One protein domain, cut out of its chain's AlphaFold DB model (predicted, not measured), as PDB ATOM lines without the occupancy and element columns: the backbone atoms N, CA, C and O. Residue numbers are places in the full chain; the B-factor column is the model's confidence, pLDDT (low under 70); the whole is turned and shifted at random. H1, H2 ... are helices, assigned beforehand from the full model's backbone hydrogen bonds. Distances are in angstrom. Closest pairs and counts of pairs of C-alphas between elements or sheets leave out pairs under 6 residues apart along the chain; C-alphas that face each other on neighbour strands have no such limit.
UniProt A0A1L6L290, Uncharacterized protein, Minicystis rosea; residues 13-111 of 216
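Overview. This is residues 13 to 111 of the 216 residues of an uncharacterized protein of Minicystis rosea (UniProt A0A1L6L290). Two helical hairpins, H1 with H2 and H4 with H5, pack crosswise, H5 crossing H2 at residues 44 to 51, around its middle. Short H3 sits off to the side by the beginning of H4, at the opposite end of the domain from the turn between H1 and H2, and residues 70 to 75 and 91 to 96 stick out. The printed part has 99 residues with five named helices, H1 to H5 in order along the chain, and no named strand; its class is all helix. It is compact, with a radius of gyration of the C-alphas of 14.2 A and spans of 43 by 34 by 22 A.

Arrangement. H1, residues 13 to 27, and H2, residues 37 to 55, form a hairpin. They touch, closest at the C-alphas of Ala 23 and Ala 45, 4.4 A apart, with a shallow tilt of 23 degrees, opposite ways. H2 touches H5, residues 97 to 110, with residues 44 to 51 alone; the closest C-alphas, of Ala 47 and Leu 102, are 4.8 A apart. The tilt of H2 and H5 is steep, 64 degrees, opposite ways. H1 and H5 are near each other, with 5 pairs of C-alphas within 10 A. H3, residues 63 to 68, and H4, residues 77 to 92, form a hairpin at a steep tilt of 42 degrees, opposite ways. H4 touches H3 with residues 77 to 81 alone; the closest C-alphas, of Cys 68 and Glu 78, are 5.6 A apart. H4 and H5 form another hairpin, at a shallow tilt of 23 degrees, opposite ways. Residues 83 to 90 of H4 touch residues 99 to 103 of H5, closest at the C-alphas of Leu 86 and Arg 103, 6.5 A apart. H4 is apart from both H1 and H2. The O i to N i+4 pairs are within hydrogen-bond range throughout H2, H3, H4 and H5, and in 10 of 11 cases in H1.

Along the chain. H1 begins at C-alpha 13, (-11.465, 32.390, 37.503), and is 20.1 A long from first to last C-alpha. H2, the longest helix by residues, measures 26.3 A, H3 9.0 A and H4 22.5 A. H5 measures 19.9 A and ends at C-alpha 110, (6.297, 27.363, 40.962).

Size, cuts and confidence. The two C-alphas farthest apart, those of Pro 35 and Pro 63, are 43.3 A from each other. The printed part has no cut; the link from H4 to H5 is tight, the other three are short. The mean pLDDT of the printed part is 71.6, and residues 13 to 20, 22 to 38 and 55 to 76 are under 70.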
ATOM      1  N   ALA A  13     -11.234  33.154  38.724       58.00
ATOM      2  CA  ALA A  13     -11.465  32.390  37.503       58.00
ATOM      3  C   ALA A  13     -10.356  32.592  36.449       58.00
ATOM      4  O   ALA A  13      -9.890  31.585  35.926       58.00
ATOM      5  N   PRO A  14      -9.846  33.813  36.175       61.41
ATOM      6  CA  PRO A  14      -8.676  34.013  35.314       61.41
ATOM      7  C   PRO A  14      -7.377  33.387  35.852       61.41
ATOM      8  O   PRO A  14      -6.672  32.714  35.101       61.41
ATOM      9  N   TYR A  15      -7.077  33.549  37.149       63.72
ATOM     10  CA  TYR A  15      -5.885  32.968  37.791       63.72
ATOM     11  C   TYR A  15      -5.882  31.433  37.720       63.72
ATOM     12  O   TYR A  15      -4.853  30.787  37.487       63.72
ATOM     13  N   CYS A  16      -7.058  30.838  37.910       64.50
ATOM     14  CA  CYS A  16      -7.276  29.412  37.759       64.50
ATOM     15  C   CYS A  16      -7.315  28.988  36.298       64.50
ATOM     16  O   CYS A  16      -6.821  27.910  36.003       64.50
ATOM     17  N   ALA A  17      -7.842  29.807  35.387       66.44
ATOM     18  CA  ALA A  17      -7.879  29.503  33.961       66.44
ATOM     19  C   ALA A  17      -6.470  29.316  33.395       66.44
ATOM     20  O   ALA A  17      -6.240  28.316  32.732       66.44
ATOM     21  N   GLU A  18      -5.507  30.175  33.743       68.75
ATOM     22  CA  GLU A  18      -4.108  30.018  33.315       68.75
ATOM     23  C   GLU A  18      -3.505  28.681  33.788       68.75
ATOM     24  O   GLU A  18      -2.894  27.941  33.015       68.75
ATOM     25  N   ARG A  19      -3.727  28.319  35.057       68.88
ATOM     26  CA  ARG A  19      -3.209  27.071  35.651       68.88
ATOM     27  C   ARG A  19      -3.958  25.832  35.165       68.88
ATOM     28  O   ARG A  19      -3.357  24.772  35.009       68.88
ATOM     29  N   LEU A  20      -5.250  25.963  34.884       67.50
ATOM     30  CA  LEU A  20      -6.067  24.932  34.252       67.50
ATOM     31  C   LEU A  20      -5.671  24.750  32.787       67.50
ATOM     32  O   LEU A  20      -5.657  23.624  32.307       67.50
ATOM     33  N   ASP A  21      -5.314  25.813  32.079       71.19
ATOM     34  CA  ASP A  21      -4.823  25.733  30.708       71.19
ATOM     35  C   ASP A  21      -3.424  25.123  30.667       71.19
ATOM     36  O   ASP A  21      -3.172  24.265  29.823       71.19
ATOM     37  N   TRP A  22      -2.563  25.427  31.642       68.50
ATOM     38  CA  TRP A  22      -1.313  24.695  31.857       68.50
ATOM     39  C   TRP A  22      -1.566  23.204  32.131       68.50
ATOM     40  O   TRP A  22      -0.998  22.344  31.459       68.50
ATOM     41  N   ALA A  23      -2.485  22.876  33.040       65.62
ATOM     42  CA  ALA A  23      -2.886  21.504  33.348       65.62
ATOM     43  C   ALA A  23      -3.463  20.756  32.127       65.62
ATOM     44  O   ALA A  23      -3.151  19.582  31.903       65.62
ATOM     45  N   LYS A  24      -4.265  21.427  31.294       68.25
ATOM     46  CA  LYS A  24      -4.777  20.880  30.027       68.25
ATOM     47  C   LYS A  24      -3.656  20.695  29.012       68.25
ATOM     48  O   LYS A  24      -3.621  19.661  28.352       68.25
ATOM     49  N   ALA A  25      -2.737  21.654  28.899       67.06
ATOM     50  CA  ALA A  25      -1.608  21.591  27.979       67.06
ATOM     51  C   ALA A  25      -0.641  20.450  28.331       67.06
ATOM     52  O   ALA A  25      -0.127  19.767  27.445       67.06
ATOM     53  N   LEU A  26      -0.471  20.177  29.625       63.66
ATOM     54  CA  LEU A  26       0.235  19.003  30.131       63.66
ATOM     55  C   LEU A  26      -0.423  17.677  29.716       63.66
ATOM     56  O   LEU A  26       0.277  16.696  29.462       63.66
ATOM     57  N   ARG A  27      -1.757  17.636  29.621       63.88
ATOM     58  CA  ARG A  27      -2.514  16.449  29.187       63.88
ATOM     59  C   ARG A  27      -2.571  16.279  27.666       63.88
ATOM     60  O   ARG A  27      -2.670  15.151  27.191       63.88
ATOM     61  N   SER A  28      -2.546  17.366  26.895       59.25
ATOM     62  CA  SER A  28      -2.970  17.379  25.487       59.25
ATOM     63  C   SER A  28      -1.878  17.097  24.443       59.25
ATOM     64  O   SER A  28      -2.100  17.350  23.263       59.25
ATOM     65  N   ASN A  29      -0.721  16.532  24.818       53.44
ATOM     66  CA  ASN A  29       0.409  16.244  23.905       53.44
ATOM     67  C   ASN A  29       1.014  17.470  23.187       53.44
ATOM     68  O   ASN A  29       1.830  17.287  22.286       53.44
ATOM     69  N   VAL A  30       0.652  18.705  23.555       52.38
ATOM     70  CA  VAL A  30       1.235  19.917  22.942       52.38
ATOM     71  C   VAL A  30       2.730  20.030  23.257       52.38
ATOM     72  O   VAL A  30       3.499  20.583  22.476       52.38
ATOM     73  N   PHE A  31       3.155  19.418  24.359       51.53
ATOM     74  CA  PHE A  31       4.553  19.219  24.697       51.53
ATOM     75  C   PHE A  31       4.918  17.753  24.453       51.53
ATOM     76  O   PHE A  31       4.089  16.855  24.631       51.53
ATOM     77  N   THR A  32       6.162  17.487  24.068       46.78
ATOM     78  CA  THR A  32       6.769  16.154  24.160       46.78
ATOM     79  C   THR A  32       7.494  16.038  25.500       46.78
ATOM     80  O   THR A  32       8.724  15.994  25.497       46.78
ATOM     81  N   PRO A  33       6.805  16.027  26.663       49.94
ATOM     82  CA  PRO A  33       7.483  15.624  27.869       49.94
ATOM     83  C   PRO A  33       7.748  14.122  27.714       49.94
ATOM     84  O   PRO A  33       7.032  13.410  26.983       49.94
ATOM     85  N   LEU A  34       8.806  13.635  28.346       52.81
ATOM     86  CA  LEU A  34       9.113  12.219  28.274       52.81
ATOM     87  C   LEU A  34       7.898  11.424  28.807       52.81
ATOM     88  O   LEU A  34       7.128  11.942  29.621       52.81
ATOM     89  N   PRO A  35       7.657  10.177  28.361       53.28
ATOM     90  CA  PRO A  35       6.439   9.432  28.706       53.28
ATOM     91  C   PRO A  35       6.147   9.359  30.214       53.28
ATOM     92  O   PRO A  35       4.992   9.259  30.619       53.28
ATOM     93  N   HIS A  36       7.195   9.441  31.036       56.59
ATOM     94  CA  HIS A  36       7.131   9.429  32.490       56.59
ATOM     95  C   HIS A  36       6.634  10.743  33.113       56.59
ATOM     96  O   HIS A  36       5.883  10.715  34.081       56.59
ATOM     97  N   ASP A  37       6.951  11.890  32.528       63.41
ATOM     98  CA  ASP A  37       6.491  13.188  33.030       63.41
ATOM     99  C   ASP A  37       4.966  13.330  32.918       63.41
ATOM    100  O   ASP A  37       4.337  14.032  33.706       63.41
ATOM    101  N   ARG A  38       4.337  12.602  31.983       66.94
ATOM    102  CA  ARG A  38       2.884  12.641  31.747       66.94
ATOM    103  C   ARG A  38       2.069  12.130  32.925       66.94
ATOM    104  O   ARG A  38       0.983  12.637  33.176       66.94
ATOM    105  N   VAL A  39       2.558  11.117  33.631       76.94
ATOM    106  CA  VAL A  39       1.795  10.461  34.701       76.94
ATOM    107  C   VAL A  39       1.715  11.370  35.931       76.94
ATOM    108  O   VAL A  39       0.623  11.569  36.471       76.94
ATOM    109  N   LEU A  40       2.829  12.011  36.303       77.94
ATOM    110  CA  LEU A  40       2.837  13.060  37.325       77.94
ATOM    111  C   LEU A  40       2.043  14.279  36.851       77.94
ATOM    112  O   LEU A  40       1.140  14.715  37.556       77.94
ATOM    113  N   ALA A  41       2.295  14.770  35.638       73.94
ATOM    114  CA  ALA A  41       1.603  15.928  35.083       73.94
ATOM    115  C   ALA A  41       0.072  15.767  35.077       73.94
ATOM    116  O   ALA A  41      -0.645  16.659  35.519       73.94
ATOM    117  N   CYS A  42      -0.447  14.608  34.659       78.25
ATOM    118  CA  CYS A  42      -1.876  14.294  34.701       78.25
ATOM    119  C   CYS A  42      -2.446  14.305  36.124       78.25
ATOM    120  O   CYS A  42      -3.597  14.716  36.317       78.25
ATOM    121  N   ARG A  43      -1.661  13.848  37.107       83.19
ATOM    122  CA  ARG A  43      -2.039  13.854  38.522       83.19
ATOM    123  C   ARG A  43      -2.051  15.268  39.091       83.19
ATOM    124  O   ARG A  43      -3.021  15.622  39.753       83.19
ATOM    125  N   LEU A  44      -1.040  16.083  38.784       81.81
ATOM    126  CA  LEU A  44      -0.999  17.494  39.176       81.81
ATOM    127  C   LEU A  44      -2.148  18.274  38.529       81.81
ATOM    128  O   LEU A  44      -2.844  19.016  39.212       81.81
ATOM    129  N   ALA A  45      -2.417  18.032  37.244       77.88
ATOM    130  CA  ALA A  45      -3.555  18.601  36.530       77.88
ATOM    131  C   ALA A  45      -4.891  18.249  37.200       77.88
ATOM    132  O   ALA A  45      -5.723  19.123  37.421       77.88
ATOM    133  N   LEU A  46      -5.080  16.980  37.581       82.44
ATOM    134  CA  LEU A  46      -6.285  16.545  38.290       82.44
ATOM    135  C   LEU A  46      -6.407  17.206  39.669       82.44
ATOM    136  O   LEU A  46      -7.506  17.575  40.078       82.44
ATOM    137  N   ALA A  47      -5.289  17.338  40.382       84.94
ATOM    138  CA  ALA A  47      -5.245  18.001  41.675       84.94
ATOM    139  C   ALA A  47      -5.629  19.479  41.550       84.94
ATOM    140  O   ALA A  47      -6.446  19.947  42.335       84.94
ATOM    141  N   PHE A  48      -5.128  20.178  40.526       79.25
ATOM    142  CA  PHE A  48      -5.551  21.539  40.194       79.25
ATOM    143  C   PHE A  48      -7.045  21.617  39.872       79.25
ATOM    144  O   PHE A  48      -7.743  22.412  40.488       79.25
ATOM    145  N   GLU A  49      -7.555  20.773  38.971       78.19
ATOM    146  CA  GLU A  49      -8.975  20.754  38.586       78.19
ATOM    147  C   GLU A  49      -9.898  20.564  39.798       78.19
ATOM    148  O   GLU A  49     -10.819  21.350  40.022       78.19
ATOM    149  N   ARG A  50      -9.629  19.541  40.618       81.81
ATOM    150  CA  ARG A  50     -10.427  19.246  41.819       81.81
ATOM    151  C   ARG A  50     -10.252  20.306  42.893       81.81
ATOM    152  O   ARG A  50     -11.201  20.675  43.575       81.81
ATOM    153  N   GLY A  51      -9.023  20.761  43.060       75.62
ATOM    154  CA  GLY A  51      -8.635  21.700  44.083       75.62
ATOM    155  C   GLY A  51      -9.237  23.080  43.883       75.62
ATOM    156  O   GLY A  51      -9.829  23.628  44.807       75.62
ATOM    157  N   VAL A  52      -9.161  23.606  42.660       70.69
ATOM    158  CA  VAL A  52      -9.772  24.885  42.278       70.69
ATOM    159  C   VAL A  52     -11.276  24.866  42.530       70.69
ATOM    160  O   VAL A  52     -11.772  25.766  43.198       70.69
ATOM    161  N   ALA A  53     -11.982  23.810  42.110       71.06
ATOM    162  CA  ALA A  53     -13.423  23.673  42.352       71.06
ATOM    163  C   ALA A  53     -13.787  23.665  43.852       71.06
ATOM    164  O   ALA A  53     -14.881  24.063  44.241       71.06
ATOM    165  N   ARG A  54     -12.867  23.220  44.718       70.75
ATOM    166  CA  ARG A  54     -13.046  23.241  46.179       70.75
ATOM    167  C   ARG A  54     -12.685  24.581  46.818       70.75
ATOM    168  O   ARG A  54     -13.152  24.854  47.919       70.75
ATOM    169  N   LEU A  55     -11.846  25.382  46.168       67.31
ATOM    170  CA  LEU A  55     -11.483  26.726  46.617       67.31
ATOM    171  C   LEU A  55     -12.474  27.789  46.122       67.31
ATOM    172  O   LEU A  55     -12.652  28.784  46.811       67.31
ATOM    173  N   GLU A  56     -13.150  27.549  44.995       61.09
ATOM    174  CA  GLU A  56     -14.155  28.426  44.368       61.09
ATOM    175  C   GLU A  56     -15.296  28.912  45.287       61.09
ATOM    176  O   GLU A  56     -15.728  30.044  45.103       61.09
ATOM    177  N   PRO A  57     -15.773  28.162  46.304       58.94
ATOM    178  CA  PRO A  57     -16.820  28.646  47.211       58.94
ATOM    179  C   PRO A  57     -16.322  29.595  48.313       58.94
ATOM    180  O   PRO A  57     -17.131  30.160  49.043       58.94
ATOM    181  N   HIS A  58     -15.007  29.720  48.505       60.47
ATOM    182  CA  HIS A  58     -14.394  30.480  49.600       60.47
ATOM    183  C   HIS A  58     -13.902  31.924  49.311       60.47
ATOM    184  O   HIS A  58     -13.569  32.598  50.290       60.47
ATOM    185  N   PRO A  59     -13.818  32.449  48.068       56.66
ATOM    186  CA  PRO A  59     -13.132  33.708  47.799       56.66
ATOM    187  C   PRO A  59     -14.001  34.964  47.964       56.66
ATOM    188  O   PRO A  59     -13.460  36.022  48.276       56.66
ATOM    189  N   ASP A  60     -15.324  34.884  47.791       53.62
ATOM    190  CA  ASP A  60     -16.151  36.099  47.688       53.62
ATOM    191  C   ASP A  60     -16.399  36.799  49.041       53.62
ATOM    192  O   ASP A  60     -16.640  38.008  49.073       53.62
ATOM    193  N   ASP A  61     -16.252  36.077  50.160       56.06
ATOM    194  CA  ASP A  61     -16.498  36.598  51.513       56.06
ATOM    195  C   ASP A  61     -15.219  36.972  52.299       56.06
ATOM    196  O   ASP A  61     -15.325  37.623  53.342       56.06
ATOM    197  N   ASP A  62     -14.004  36.603  51.849       62.22
ATOM    198  CA  ASP A  62     -12.752  36.979  52.541       62.22
ATOM    199  C   ASP A  62     -12.235  38.341  52.027       62.22
ATOM    200  O   ASP A  62     -11.785  38.447  50.884       62.22
ATOM    201  N   PRO A  63     -12.200  39.403  52.859       65.38
ATOM    202  CA  PRO A  63     -11.745  40.728  52.433       65.38
ATOM    203  C   PRO A  63     -10.292  40.765  51.939       65.38
ATOM    204  O   PRO A  63      -9.902  41.707  51.247       65.38
ATOM    205  N   ARG A  64      -9.460  39.779  52.306       65.94
ATOM    206  CA  ARG A  64      -8.096  39.648  51.777       65.94
ATOM    207  C   ARG A  64      -8.097  39.197  50.324       65.94
ATOM    208  O   ARG A  64      -7.236  39.640  49.579       65.94
ATOM    209  N   TRP A  65      -9.081  38.405  49.910       66.75
ATOM    210  CA  TRP A  65      -9.207  37.923  48.541       66.75
ATOM    211  C   TRP A  65      -9.415  39.077  47.556       66.75
ATOM    212  O   TRP A  65      -8.646  39.257  46.613       66.75
ATOM    213  N   ALA A  66     -10.395  39.942  47.841       63.75
ATOM    214  CA  ALA A  66     -10.647  41.151  47.056       63.75
ATOM    215  C   ALA A  66      -9.431  42.095  47.014       63.75
ATOM    216  O   ALA A  66      -9.267  42.841  46.052       63.75
ATOM    217  N   ARG A  67      -8.576  42.069  48.048       65.81
ATOM    218  CA  ARG A  67      -7.336  42.854  48.094       65.81
ATOM    219  C   ARG A  67      -6.221  42.237  47.257       65.81
ATOM    220  O   ARG A  67      -5.583  42.998  46.547       65.81
ATOM    221  N   CYS A  68      -6.011  40.920  47.322       61.59
ATOM    222  CA  CYS A  68      -4.951  40.209  46.596       61.59
ATOM    223  C   CYS A  68      -5.130  40.255  45.075       61.59
ATOM    224  O   CYS A  68      -4.138  40.251  44.360       61.59
ATOM    225  N   PHE A  69      -6.371  40.346  44.593       61.50
ATOM    226  CA  PHE A  69      -6.673  40.374  43.160       61.50
ATOM    227  C   PHE A  69      -7.261  41.708  42.667       61.50
ATOM    228  O   PHE A  69      -7.785  41.800  41.553       61.50
ATOM    229  N   ALA A  70      -7.195  42.769  43.478       59.94
ATOM    230  CA  ALA A  70      -7.414  44.122  42.977       59.94
ATOM    231  C   ALA A  70      -6.268  44.495  42.018       59.94
ATOM    232  O   ALA A  70      -5.127  44.101  42.242       59.94
ATOM    233  N   ALA A  71      -6.571  45.267  40.967       53.91
ATOM    234  CA  ALA A  71      -5.746  45.515  39.770       53.91
ATOM    235  C   ALA A  71      -4.345  46.162  39.969       53.91
ATOM    236  O   ALA A  71      -3.777  46.706  39.025       53.91
ATOM    237  N   SER A  72      -3.780  46.147  41.174       51.34
ATOM    238  CA  SER A  72      -2.531  46.815  41.552       51.34
ATOM    239  C   SER A  72      -1.613  45.985  42.462       51.34
ATOM    240  O   SER A  72      -0.667  46.532  43.030       51.34
ATOM    241  N   VAL A  73      -1.859  44.682  42.609       54.88
ATOM    242  CA  VAL A  73      -1.046  43.810  43.466       54.88
ATOM    243  C   VAL A  73       0.214  43.307  42.757       54.88
ATOM    244  O   VAL A  73       0.218  43.010  41.562       54.88
ATOM    245  N   LYS A  74       1.321  43.241  43.505       60.09
ATOM    246  CA  LYS A  74       2.594  42.687  43.035       60.09
ATOM    247  C   LYS A  74       2.475  41.169  42.869       60.09
ATOM    248  O   LYS A  74       1.986  40.480  43.763       60.09
ATOM    249  N   ARG A  75       3.011  40.650  41.759       59.25
ATOM    250  CA  ARG A  75       3.230  39.210  41.533       59.25
ATOM    251  C   ARG A  75       3.874  38.587  42.785       59.25
ATOM    252  O   ARG A  75       4.879  39.113  43.263       59.25
ATOM    253  N   GLY A  76       3.270  37.526  43.322       64.69
ATOM    254  CA  GLY A  76       3.709  36.830  44.541       64.69
ATOM    255  C   GLY A  76       2.775  36.978  45.753       64.69
ATOM    256  O   GLY A  76       2.677  36.052  46.555       64.69
ATOM    257  N   GLU A  77       2.014  38.073  45.878       70.81
ATOM    258  CA  GLU A  77       1.020  38.195  46.968       70.81
ATOM    259  C   GLU A  77      -0.168  37.235  46.773       70.81
ATOM    260  O   GLU A  77      -0.710  36.709  47.744       70.81
ATOM    261  N   GLU A  78      -0.539  36.951  45.521       71.31
ATOM    262  CA  GLU A  78      -1.561  35.953  45.169       71.31
ATOM    263  C   GLU A  78      -1.117  34.527  45.531       71.31
ATOM    264  O   GLU A  78      -1.889  33.750  46.092       71.31
ATOM    265  N   GLU A  79       0.144  34.192  45.239       76.19
ATOM    266  CA  GLU A  79       0.743  32.891  45.552       76.19
ATOM    267  C   GLU A  79       0.792  32.690  47.065       76.19
ATOM    268  O   GLU A  79       0.246  31.710  47.564       76.19
ATOM    269  N   SER A  80       1.316  33.672  47.805       77.31
ATOM    270  CA  SER A  80       1.342  33.642  49.271       77.31
ATOM    271  C   SER A  80      -0.057  33.505  49.880       77.31
ATOM    272  O   SER A  80      -0.238  32.754  50.837       77.31
ATOM    273  N   PHE A  81      -1.071  34.170  49.318       78.12
ATOM    274  CA  PHE A  81      -2.440  34.040  49.806       78.12
ATOM    275  C   PHE A  81      -2.994  32.620  49.623       78.12
ATOM    276  O   PHE A  81      -3.584  32.052  50.548       78.12
ATOM    277  N   ILE A  82      -2.827  32.042  48.431       78.56
ATOM    278  CA  ILE A  82      -3.296  30.681  48.139       78.56
ATOM    279  C   ILE A  82      -2.563  29.683  49.017       78.56
ATOM    280  O   ILE A  82      -3.180  28.783  49.587       78.56
ATOM    281  N   GLU A  83      -1.265  29.876  49.189       82.31
ATOM    282  CA  GLU A  83      -0.480  29.078  50.101       82.31
ATOM    283  C   GLU A  83      -1.041  29.119  51.532       82.31
ATOM    284  O   GLU A  83      -1.314  28.073  52.134       82.31
ATOM    285  N   ASP A  84      -1.290  30.310  52.067       82.81
ATOM    286  CA  ASP A  84      -1.873  30.482  53.396       82.81
ATOM    287  C   ASP A  84      -3.256  29.835  53.527       82.81
ATOM    288  O   ASP A  84      -3.604  29.311  54.593       82.81
ATOM    289  N   LEU A  85      -4.069  29.881  52.471       83.06
ATOM    290  CA  LEU A  85      -5.389  29.257  52.437       83.06
ATOM    291  C   LEU A  85      -5.282  27.727  52.504       83.06
ATOM    292  O   LEU A  85      -5.958  27.095  53.319       83.06
ATOM    293  N   LEU A  86      -4.399  27.139  51.696       86.44
ATOM    294  CA  LEU A  86      -4.152  25.696  51.679       86.44
ATOM    295  C   LEU A  86      -3.580  25.207  53.009       86.44
ATOM    296  O   LEU A  86      -4.031  24.189  53.534       86.44
ATOM    297  N   ASN A  87      -2.653  25.963  53.596       87.00
ATOM    298  CA  ASN A  87      -2.069  25.644  54.896       87.00
ATOM    299  C   ASN A  87      -3.125  25.652  56.000       87.00
ATOM    300  O   ASN A  87      -3.220  24.696  56.766       87.00
ATOM    301  N   ARG A  88      -3.980  26.680  56.050       84.88
ATOM    302  CA  ARG A  88      -5.088  26.731  57.018       84.88
ATOM    303  C   ARG A  88      -6.068  25.580  56.834       84.88
ATOM    304  O   ARG A  88      -6.556  25.026  57.819       84.88
ATOM    305  N   ARG A  89      -6.330  25.175  55.590       85.56
ATOM    306  CA  ARG A  89      -7.192  24.026  55.308       85.56
ATOM    307  C   ARG A  89      -6.572  22.714  55.789       85.56
ATOM    308  O   ARG A  89      -7.282  21.927  56.407       85.56
ATOM    309  N   LEU A  90      -5.277  22.501  55.565       88.31
ATOM    310  CA  LEU A  90      -4.555  21.320  56.054       88.31
ATOM    311  C   LEU A  90      -4.410  21.311  57.580       88.31
ATOM    312  O   LEU A  90      -4.462  20.247  58.185       88.31
ATOM    313  N   GLN A  91      -4.295  22.474  58.223       88.12
ATOM    314  CA  GLN A  91      -4.336  22.580  59.685       88.12
ATOM    315  C   GLN A  91      -5.710  22.189  60.241       88.12
ATOM    316  O   GLN A  91      -5.792  21.461  61.226       88.12
ATOM    317  N   ALA A  92      -6.791  22.649  59.605       86.12
ATOM    318  CA  ALA A  92      -8.154  22.317  60.014       86.12
ATOM    319  C   ALA A  92      -8.530  20.856  59.708       86.12
ATOM    320  O   ALA A  92      -9.307  20.252  60.444       86.12
ATOM    321  N   CYS A  93      -7.994  20.289  58.625       87.94
ATOM    322  CA  CYS A  93      -8.243  18.915  58.205       87.94
ATOM    323  C   CYS A  93      -6.937  18.246  57.730       87.94
ATOM    324  O   CYS A  93      -6.674  18.185  56.525       87.94
ATOM    325  N   PRO A  94      -6.122  17.699  58.653       88.12
ATOM    326  CA  PRO A  94      -4.838  17.086  58.301       88.12
ATOM    327  C   PRO A  94      -4.951  15.845  57.410       88.12
ATOM    328  O   PRO A  94      -3.968  15.447  56.796       88.12
ATOM    329  N   GLY A  95      -6.122  15.214  57.311       88.56
ATOM    330  CA  GLY A  95      -6.360  14.066  56.427       88.56
ATOM    331  C   GLY A  95      -6.797  14.428  55.002       88.56
ATOM    332  O   GLY A  95      -7.122  13.532  54.232       88.56
ATOM    333  N   ASP A  96      -6.869  15.715  54.645       89.38
ATOM    334  CA  ASP A  96      -7.402  16.166  53.352       89.38
ATOM    335  C   ASP A  96      -6.370  16.000  52.218       89.38
ATOM    336  O   ASP A  96      -5.680  16.944  51.821       89.38
ATOM    337  N   ASP A  97      -6.247  14.773  51.705       89.25
ATOM    338  CA  ASP A  97      -5.267  14.416  50.673       89.25
ATOM    339  C   ASP A  97      -5.442  15.194  49.368       89.25
ATOM    340  O   ASP A  97      -4.454  15.528  48.720       89.25
ATOM    341  N   ASP A  98      -6.669  15.535  48.980       86.19
ATOM    342  CA  ASP A  98      -6.917  16.338  47.779       86.19
ATOM    343  C   ASP A  98      -6.313  17.747  47.909       86.19
ATOM    344  O   ASP A  98      -5.672  18.242  46.982       86.19
ATOM    345  N   VAL A  99      -6.472  18.390  49.074       87.38
ATOM    346  CA  VAL A  99      -5.875  19.710  49.353       87.38
ATOM    347  C   VAL A  99      -4.352  19.608  49.403       87.38
ATOM    348  O   VAL A  99      -3.649  20.498  48.925       87.38
ATOM    349  N   ARG A 100      -3.828  18.501  49.930       91.12
ATOM    350  CA  ARG A 100      -2.393  18.218  49.938       91.12
ATOM    351  C   ARG A 100      -1.837  18.048  48.526       91.12
ATOM    352  O   ARG A 100      -0.818  18.653  48.201       91.12
ATOM    353  N   TRP A 101      -2.521  17.289  47.672       89.88
ATOM    354  CA  TRP A 101      -2.168  17.140  46.261       89.88
ATOM    355  C   TRP A 101      -2.229  18.466  45.508       89.88
ATOM    356  O   TRP A 101      -1.346  18.742  44.700       89.88
ATOM    357  N   LEU A 102      -3.226  19.303  45.795       87.00
ATOM    358  CA  LEU A 102      -3.320  20.649  45.237       87.00
ATOM    359  C   LEU A 102      -2.130  21.515  45.662       87.00
ATOM    360  O   LEU A 102      -1.525  22.172  44.820       87.00
ATOM    361  N   ARG A 103      -1.756  21.485  46.946       87.81
ATOM    362  CA  ARG A 103      -0.582  22.206  47.456       87.81
ATOM    363  C   ARG A 103       0.706  21.733  46.779       87.81
ATOM    364  O   ARG A 103       1.474  22.570  46.324       87.81
ATOM    365  N   ILE A 104       0.902  20.420  46.641       88.38
ATOM    366  CA  ILE A 104       2.032  19.842  45.892       88.38
ATOM    367  C   ILE A 104       2.039  20.351  44.447       88.38
ATOM    368  O   ILE A 104       3.082  20.759  43.946       88.38
ATOM    369  N   ALA A 105       0.884  20.356  43.780       84.00
ATOM    370  CA  ALA A 105       0.771  20.819  42.404       84.00
ATOM    371  C   ALA A 105       1.121  22.307  42.258       84.00
ATOM    372  O   ALA A 105       1.853  22.662  41.337       84.00
ATOM    373  N   PHE A 106       0.678  23.155  43.193       82.00
ATOM    374  CA  PHE A 106       1.077  24.563  43.260       82.00
ATOM    375  C   PHE A 106       2.586  24.731  43.448       82.00
ATOM    376  O   PHE A 106       3.221  25.441  42.675       82.00
ATOM    377  N   THR A 107       3.175  24.037  44.419       82.69
ATOM    378  CA  THR A 107       4.611  24.110  44.712       82.69
ATOM    379  C   THR A 107       5.467  23.653  43.521       82.69
ATOM    380  O   THR A 107       6.398  24.350  43.121       82.69
ATOM    381  N   LEU A 108       5.105  22.537  42.878       80.06
ATOM    382  CA  LEU A 108       5.815  22.030  41.697       80.06
ATOM    383  C   LEU A 108       5.621  22.912  40.455       80.06
ATOM    384  O   LEU A 108       6.522  22.983  39.620       80.06
ATOM    385  N   PHE A 109       4.476  23.588  40.325       76.12
ATOM    386  CA  PHE A 109       4.246  24.577  39.270       76.12
ATOM    387  C   PHE A 109       5.173  25.790  39.420       76.12
ATOM    388  O   PHE A 109       5.720  26.268  38.428       76.12
ATOM    389  N   LEU A 110       5.389  26.252  40.654       74.38
ATOM    390  CA  LEU A 110       6.297  27.363  40.962       74.38
ATOM    391  C   LEU A 110       7.783  26.962  40.907       74.38
ATOM    392  O   LEU A 110       8.654  27.829  40.951       74.38
ATOM    393  N   GLY A 111       8.085  25.665  40.779       70.38
ATOM    394  CA  GLY A 111       9.454  25.148  40.770       70.38
ATOM    395  C   GLY A 111      10.152  25.240  42.129       70.38
ATOM    396  O   GLY A 111      11.381  25.214  42.182       70.38
TER     397      GLY A 111